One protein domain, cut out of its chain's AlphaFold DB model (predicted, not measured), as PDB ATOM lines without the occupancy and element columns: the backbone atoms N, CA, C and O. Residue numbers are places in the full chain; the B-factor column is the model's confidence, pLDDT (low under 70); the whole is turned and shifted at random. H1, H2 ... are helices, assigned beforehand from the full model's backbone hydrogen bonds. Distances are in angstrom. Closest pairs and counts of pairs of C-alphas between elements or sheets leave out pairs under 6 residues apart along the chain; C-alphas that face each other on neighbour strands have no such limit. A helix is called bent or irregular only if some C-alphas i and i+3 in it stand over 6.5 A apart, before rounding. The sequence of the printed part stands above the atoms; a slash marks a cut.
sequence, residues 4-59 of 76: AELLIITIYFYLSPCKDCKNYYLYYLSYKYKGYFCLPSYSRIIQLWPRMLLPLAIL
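This is residues 4 to 59 of the 76 residues of the protein "Transposase" of Orientia tsutsugamushi (UniProt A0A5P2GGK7). Two helices, H2 and H3, start close together and spread apart as a wide L, and H1 sits in the opening between them, crossing the far part of the kinked H3. Contacts between the helices are few, and residues 31 to 36, at the end of H2 and in the link to H3, stick out. The printed part has 56 residues with three named helices, H1, H2 and H3 in that order, and no named strand; its class is all helix. The whole is compact, with a radius of gyration of the C-alphas of 11.1 A and spans of 30 by 22 by 19 A.

H1, residues 4 to 15, touches H3, residues 42 to 59, about perpendicular at 85 degrees. H1 touches H3 with residues 6 to 10 alone, and H3 touches H1 with residues 52 to 56 alone; the closest C-alphas of the two helices are those of Leu 7 and Met 52, 7.2 A apart. H1 and H2, residues 21 to 32, are near each other, with 5 pairs of C-alphas within 10 A and the closest at 8.1 A, only just beyond 8 A. H2 and H3 are close but not clearly touching, about perpendicular at 86 degrees; their closest C-alphas, those of Lys 22 and Tyr 42, are 7.7 A apart. In H1 every O i to N i+4 pair is within hydrogen-bond range, in H2 6 of 8 and in H3 10 of 14.

H1 begins at C-alpha 4, (171.874, 190.291, 134.450), and measures 16.4 A from first to last C-alpha. H2, 15.7 A long, begins at C-alpha 21, (171.501, 187.054, 115.317). H3, 24.1 A long, ends at C-alpha 59, (169.705, 201.617, 130.342). It has a kink of 42 degrees near residue 51 and is only just irregular: C-alphas 47 and 50 are 6.6 A apart.

The two C-alphas farthest apart are those of Gly 35 and Ile 58, at 30.9 A. The printed part has no cut. The link from H1 to H2 is tight, with 5 residues, and that from H2 to H3 is short, with 9. The mean pLDDT of the printed part is 70.4; it is under 70 in residues 14 to 21, 30, 32 to 40 and 52 of this model.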
ATOM      1  N   ALA A   4     170.556 189.685 134.629       73.38
ATOM      2  CA  ALA A   4     171.874 190.291 134.450       73.38
ATOM      3  C   ALA A   4     172.675 189.647 133.307       73.38
ATOM      4  O   ALA A   4     173.241 190.346 132.475       73.38
ATOM      5  N   GLU A   5     172.681 188.317 133.222       73.50
ATOM      6  CA  GLU A   5     173.406 187.588 132.173       73.50
ATOM      7  C   GLU A   5     172.780 187.820 130.804       73.50
ATOM      8  O   GLU A   5     173.475 188.019 129.812       73.50
ATOM      9  N   LEU A   6     171.451 187.883 130.774       73.19
ATOM     10  CA  LEU A   6     170.695 188.265 129.595       73.19
ATOM     11  C   LEU A   6     171.108 189.682 129.139       73.19
ATOM     12  O   LEU A   6     171.461 189.877 127.978       73.19
ATOM     13  N   LEU A   7     171.152 190.651 130.059       74.31
ATOM     14  CA  LEU A   7     171.569 192.027 129.774       74.31
ATOM     15  C   LEU A   7     172.992 192.095 129.192       74.31
ATOM     16  O   LEU A   7     173.213 192.773 128.191       74.31
ATOM     17  N   ILE A   8     173.933 191.346 129.777       76.94
ATOM     18  CA  ILE A   8     175.324 191.252 129.306       76.94
ATOM     19  C   ILE A   8     175.376 190.710 127.875       76.94
ATOM     20  O   ILE A   8     176.077 191.281 127.043       76.94
ATOM     21  N   ILE A   9     174.611 189.658 127.562       74.94
ATOM     22  CA  ILE A   9     174.542 189.092 126.206       74.94
ATOM     23  C   ILE A   9     173.995 190.128 125.216       74.94
ATOM     24  O   ILE A   9     174.523 190.247 124.113       74.94
ATOM     25  N   THR A  10     172.973 190.899 125.593       73.38
ATOM     26  CA  THR A  10     172.424 191.967 124.744       73.38
ATOM     27  C   THR A  10     173.418 193.102 124.522       73.38
ATOM     28  O   THR A  10     173.538 193.569 123.394       73.38
ATOM     29  N   ILE A  11     174.163 193.517 125.547       76.38
ATOM     30  CA  ILE A  11     175.218 194.532 125.410       76.38
ATOM     31  C   ILE A  11     176.324 194.019 124.480       76.38
ATOM     32  O   ILE A  11     176.728 194.728 123.563       76.38
ATOM     33  N   TYR A  12     176.759 192.768 124.652       74.31
ATOM     34  CA  TYR A  12     177.737 192.124 123.767       74.31
ATOM     35  C   TYR A  12     177.233 192.004 122.326       74.31
ATOM     36  O   TYR A  12     178.000 192.183 121.382       74.31
ATOM     37  N   PHE A  13     175.942 191.714 122.156       71.38
ATOM     38  CA  PHE A  13     175.292 191.652 120.855       71.38
ATOM     39  C   PHE A  13     175.163 193.034 120.205       71.38
ATOM     40  O   PHE A  13     175.287 193.142 118.999       71.38
ATOM     41  N   TYR A  14     174.940 194.098 120.975       69.75
ATOM     42  CA  TYR A  14     174.918 195.461 120.442       69.75
ATOM     43  C   TYR A  14     176.325 195.939 120.061       69.75
ATOM     44  O   TYR A  14     176.515 196.584 119.033       69.75
ATOM     45  N   LEU A  15     177.324 195.578 120.874       69.88
ATOM     46  CA  LEU A  15     178.734 195.873 120.621       69.88
ATOM     47  C   LEU A  15     179.279 195.107 119.408       69.88
ATOM     48  O   LEU A  15     180.165 195.594 118.712       69.88
ATOM     49  N   SER A  16     178.758 193.907 119.154       64.56
ATOM     50  CA  SER A  16     179.094 193.095 117.991       64.56
ATOM     51  C   SER A  16     178.083 193.374 116.874       64.56
ATOM     52  O   SER A  16     176.988 192.829 116.937       64.56
ATOM     53  N   PRO A  17     178.402 194.147 115.820       52.69
ATOM     54  CA  PRO A  17     177.479 194.464 114.724       52.69
ATOM     55  C   PRO A  17     177.243 193.245 113.807       52.69
ATOM     56  O   PRO A  17     177.517 193.262 112.607       52.69
ATOM     57  N   CYS A  18     176.781 192.131 114.368       55.38
ATOM     58  CA  CYS A  18     176.523 190.900 113.646       55.38
ATOM     59  C   CYS A  18     175.132 190.962 113.019       55.38
ATOM     60  O   CYS A  18     174.117 190.975 113.710       55.38
ATOM     61  N   LYS A  19     175.100 190.925 111.683       56.78
ATOM     62  CA  LYS A  19     173.872 190.908 110.876       56.78
ATOM     63  C   LYS A  19     173.042 189.624 111.062       56.78
ATOM     64  O   LYS A  19     171.845 189.624 110.795       56.78
ATOM     65  N   ASP A  20     173.656 188.561 111.590       65.75
ATOM     66  CA  ASP A  20     173.056 187.239 111.777       65.75
ATOM     67  C   ASP A  20     172.913 186.873 113.266       65.75
ATOM     68  O   ASP A  20     173.703 186.098 113.818       65.75
ATOM     69  N   CYS A  21     171.858 187.385 113.922       65.12
ATOM     70  CA  CYS A  21     171.501 187.054 115.317       65.12
ATOM     71  C   CYS A  21     171.516 185.546 115.584       65.12
ATOM     72  O   CYS A  21     171.929 185.083 116.648       65.12
ATOM     73  N   LYS A  22     171.039 184.775 114.601       71.25
ATOM     74  CA  LYS A  22     170.874 183.329 114.707       71.25
ATOM     75  C   LYS A  22     172.223 182.630 114.825       71.25
ATOM     76  O   LYS A  22     172.377 181.812 115.721       71.25
ATOM     77  N   ASN A  23     173.196 182.982 113.983       72.50
ATOM     78  CA  ASN A  23     174.519 182.359 114.012       72.50
ATOM     79  C   ASN A  23     175.315 182.782 115.250       72.50
ATOM     80  O   ASN A  23     175.967 181.950 115.868       72.50
ATOM     81  N   TYR A  24     175.192 184.042 115.674       72.69
ATOM     82  CA  TYR A  24     175.814 184.505 116.915       72.69
ATOM     83  C   TYR A  24     175.312 183.700 118.122       72.69
ATOM     84  O   TYR A  24     176.100 183.114 118.860       72.69
ATOM     85  N   TYR A  25     173.994 183.567 118.285       70.44
ATOM     86  CA  TYR A  25     173.436 182.812 119.408       70.44
ATOM     87  C   TYR A  25     173.701 181.304 119.325       70.44
ATOM     88  O   TYR A  25     174.006 180.680 120.341       70.44
ATOM     89  N   LEU A  26     173.604 180.699 118.136       70.75
ATOM     90  CA  LEU A  26     173.835 179.260 117.982       70.75
ATOM     91  C   LEU A  26     175.305 178.895 118.149       70.75
ATOM     92  O   LEU A  26     175.592 177.925 118.840       70.75
ATOM     93  N   TYR A  27     176.217 179.648 117.537       72.06
ATOM     94  CA  TYR A  27     177.634 179.304 117.500       72.06
ATOM     95  C   TYR A  27     178.388 179.892 118.692       72.06
ATOM     96  O   TYR A  27     179.023 179.146 119.425       72.06
ATOM     97  N   TYR A  28     178.287 181.200 118.951       71.00
ATOM     98  CA  TYR A  28     179.056 181.853 120.018       71.00
ATOM     99  C   TYR A  28     178.564 181.436 121.407       71.00
ATOM    100  O   TYR A  28     179.360 181.055 122.267       71.00
ATOM    101  N   LEU A  29     177.243 181.442 121.617       70.81
ATOM    102  CA  LEU A  29     176.657 181.129 122.919       70.81
ATOM    103  C   LEU A  29     176.725 179.629 123.237       70.81
ATOM    104  O   LEU A  29     177.133 179.270 124.342       70.81
ATOM    105  N   SER A  30     176.408 178.748 122.276       69.50
ATOM    106  CA  SER A  30     176.542 177.299 122.510       69.50
ATOM    107  C   SER A  30     177.990 176.870 122.668       69.50
ATOM    108  O   SER A  30     178.233 175.877 123.340       69.50
ATOM    109  N   TYR A  31     178.945 177.557 122.037       70.38
ATOM    110  CA  TYR A  31     180.358 177.202 122.148       70.38
ATOM    111  C   TYR A  31     180.959 177.689 123.469       70.38
ATOM    112  O   TYR A  31     181.600 176.916 124.174       70.38
ATOM    113  N   LYS A  32     180.713 178.953 123.840       68.62
ATOM    114  CA  LYS A  32     181.288 179.579 125.042       68.62
ATOM    115  C   LYS A  32     180.626 179.101 126.339       68.62
ATOM    116  O   LYS A  32     181.310 178.964 127.346       68.62
ATOM    117  N   TYR A  33     179.317 178.836 126.316       66.19
ATOM    118  CA  TYR A  33     178.517 178.515 127.507       66.19
ATOM    119  C   TYR A  33     177.950 177.090 127.501       66.19
ATOM    120  O   TYR A  33     176.997 176.800 128.232       66.19
ATOM    121  N   LYS A  34     178.536 176.179 126.707       62.94
ATOM    122  CA  LYS A  34     178.162 174.757 126.683       62.94
ATOM    123  C   LYS A  34     178.326 174.153 128.085       62.94
ATOM    124  O   LYS A  34     179.434 173.837 128.499       62.94
ATOM    125  N   GLY A  35     177.227 174.020 128.825       66.38
ATOM    126  CA  GLY A  35     177.191 173.386 130.150       66.38
ATOM    127  C   GLY A  35     176.985 174.328 131.340       66.38
ATOM    128  O   GLY A  35     176.520 173.868 132.375       66.38
ATOM    129  N   TYR A  36     177.232 175.633 131.195       62.25
ATOM    130  CA  TYR A  36     176.936 176.610 132.259       62.25
ATOM    131  C   TYR A  36     175.487 177.080 132.228       62.25
ATOM    132  O   TYR A  36     174.912 177.438 133.251       62.25
ATOM    133  N   PHE A  37     174.887 177.067 131.042       59.47
ATOM    134  CA  PHE A  37     173.560 177.599 130.830       59.47
ATOM    135  C   PHE A  37     172.718 176.655 129.990       59.47
ATOM    136  O   PHE A  37     173.136 176.203 128.925       59.47
ATOM    137  N   CYS A  38     171.495 176.387 130.445       60.03
ATOM    138  CA  CYS A  38     170.488 175.766 129.598       60.03
ATOM    139  C   CYS A  38     170.093 176.805 128.545       60.03
ATOM    140  O   CYS A  38     169.355 177.747 128.852       60.03
ATOM    141  N   LEU A  39     170.669 176.697 127.341       63.84
ATOM    142  CA  LEU A  39     170.387 177.630 126.259       63.84
ATOM    143  C   LEU A  39     168.882 177.587 125.952       63.84
ATOM    144  O   LEU A  39     168.373 176.541 125.540       63.84
ATOM    145  N   PRO A  40     168.146 178.697 126.137       63.97
ATOM    146  CA  PRO A  40     166.764 178.761 125.711       63.97
ATOM    147  C   PRO A  40     166.714 178.577 124.195       63.97
ATOM    148  O   PRO A  40     167.527 179.135 123.459       63.97
ATOM    149  N   SER A  41     165.748 177.794 123.715       71.62
ATOM    150  CA  SER A  41     165.518 177.630 122.280       71.62
ATOM    151  C   SER A  41     165.388 178.999 121.606       71.62
ATOM    152  O   SER A  41     164.845 179.931 122.197       71.62
ATOM    153  N   TYR A  42     165.819 179.114 120.350       71.69
ATOM    154  CA  TYR A  42     165.771 180.364 119.578       71.69
ATOM    155  C   TYR A  42     164.414 181.095 119.658       71.69
ATOM    156  O   TYR A  42     164.361 182.309 119.823       71.69
ATOM    157  N   SER A  43     163.302 180.350 119.647       74.94
ATOM    158  CA  SER A  43     161.947 180.902 119.817       74.94
ATOM    159  C   SER A  43     161.726 181.572 121.182       74.94
ATOM    160  O   SER A  43     161.071 182.605 121.288       74.94
ATOM    161  N   ARG A  44     162.314 181.015 122.239       76.38
ATOM    162  CA  ARG A  44     162.243 181.534 123.606       76.38
ATOM    163  C   ARG A  44     163.118 182.783 123.752       76.38
ATOM    164  O   ARG A  44     162.715 183.714 124.435       76.38
ATOM    165  N   ILE A  45     164.240 182.847 123.027       73.62
ATOM    166  CA  ILE A  45     165.062 184.060 122.887       73.62
ATOM    167  C   ILE A  45     164.269 185.171 122.190       73.62
ATOM    168  O   ILE A  45     164.196 186.267 122.729       73.62
ATOM    169  N   ILE A  46     163.607 184.898 121.059       75.25
ATOM    170  CA  ILE A  46     162.752 185.886 120.365       75.25
ATOM    171  C   ILE A  46     161.616 186.400 121.261       75.25
ATOM    172  O   ILE A  46     161.284 187.577 121.210       75.25
ATOM    173  N   GLN A  47     161.031 185.547 122.102       80.06
ATOM    174  CA  GLN A  47     160.006 185.974 123.063       80.06
ATOM    175  C   GLN A  47     160.576 186.814 124.215       80.06
ATOM    176  O   GLN A  47     159.885 187.668 124.766       80.06
ATOM    177  N   LEU A  48     161.838 186.587 124.586       74.25
ATOM    178  CA  LEU A  48     162.543 187.357 125.612       74.25
ATOM    179  C   LEU A  48     163.080 188.690 125.073       74.25
ATOM    180  O   LEU A  48     163.132 189.655 125.827       74.25
ATOM    181  N   TRP A  49     163.395 188.774 123.781       73.75
ATOM    182  CA  TRP A  49     163.853 189.984 123.090       73.75
ATOM    183  C   TRP A  49     163.026 191.250 123.390       73.75
ATOM    184  O   TRP A  49     163.619 192.234 123.831       73.75
ATOM    185  N   PRO A  50     161.683 191.269 123.245       71.88
ATOM    186  CA  PRO A  50     160.882 192.452 123.577       71.88
ATOM    187  C   PRO A  50     160.955 192.802 125.069       71.88
ATOM    188  O   PRO A  50     160.961 193.973 125.440       71.88
ATOM    189  N   ARG A  51     161.088 191.791 125.934       74.81
ATOM    190  CA  ARG A  51     161.251 191.973 127.382       74.81
ATOM    191  C   ARG A  51     162.608 192.569 127.755       74.81
ATOM    192  O   ARG A  51     162.723 193.163 128.817       74.81
ATOM    193  N   MET A  52     163.613 192.405 126.895       69.00
ATOM    194  CA  MET A  52     164.965 192.952 127.047       69.00
ATOM    195  C   MET A  52     165.136 194.321 126.396       69.00
ATOM    196  O   MET A  52     165.983 195.096 126.834       69.00
ATOM    197  N   LEU A  53     164.305 194.651 125.405       73.50
ATOM    198  CA  LEU A  53     164.239 195.999 124.849       73.50
ATOM    199  C   LEU A  53     163.908 197.028 125.933       73.50
ATOM    200  O   LEU A  53     164.443 198.127 125.905       73.50
ATOM    201  N   LEU A  54     163.070 196.655 126.906       76.94
ATOM    202  CA  LEU A  54     162.675 197.516 128.018       76.94
ATOM    203  C   LEU A  54     163.862 197.899 128.932       76.94
ATOM    204  O   LEU A  54     164.141 199.088 129.044       76.94
ATOM    205  N   PRO A  55     164.616 196.961 129.545       73.88
ATOM    206  CA  PRO A  55     165.794 197.307 130.335       73.88
ATOM    207  C   PRO A  55     166.910 197.914 129.485       73.88
ATOM    208  O   PRO A  55     167.650 198.736 130.009       73.88
ATOM    209  N   LEU A  56     167.018 197.588 128.191       74.19
ATOM    210  CA  LEU A  56     167.955 198.266 127.295       74.19
ATOM    211  C   LEU A  56     167.544 199.721 127.043       74.19
ATOM    212  O   LEU A  56     168.399 200.592 127.074       74.19
ATOM    213  N   ALA A  57     166.260 200.004 126.835       76.25
ATOM    214  CA  ALA A  57     165.746 201.360 126.675       76.25
ATOM    215  C   ALA A  57     165.914 202.170 127.963       76.25
ATOM    216  O   ALA A  57     166.351 203.311 127.904       76.25
ATOM    217  N   ILE A  58     165.648 201.564 129.124       78.38
ATOM    218  CA  ILE A  58     165.894 202.181 130.433       78.38
ATOM    219  C   ILE A  58     167.392 202.428 130.631       78.38
ATOM    220  O   ILE A  58     167.770 203.504 131.075       78.38
ATOM    221  N   LEU A  59     168.252 201.472 130.266       77.50
ATOM    222  CA  LEU A  59     169.705 201.617 130.342       77.50
ATOM    223  C   LEU A  59     170.202 202.712 129.395       77.50
ATOM    224  O   LEU A  59     171.004 203.529 129.811       77.50
TER     225      LEU A  59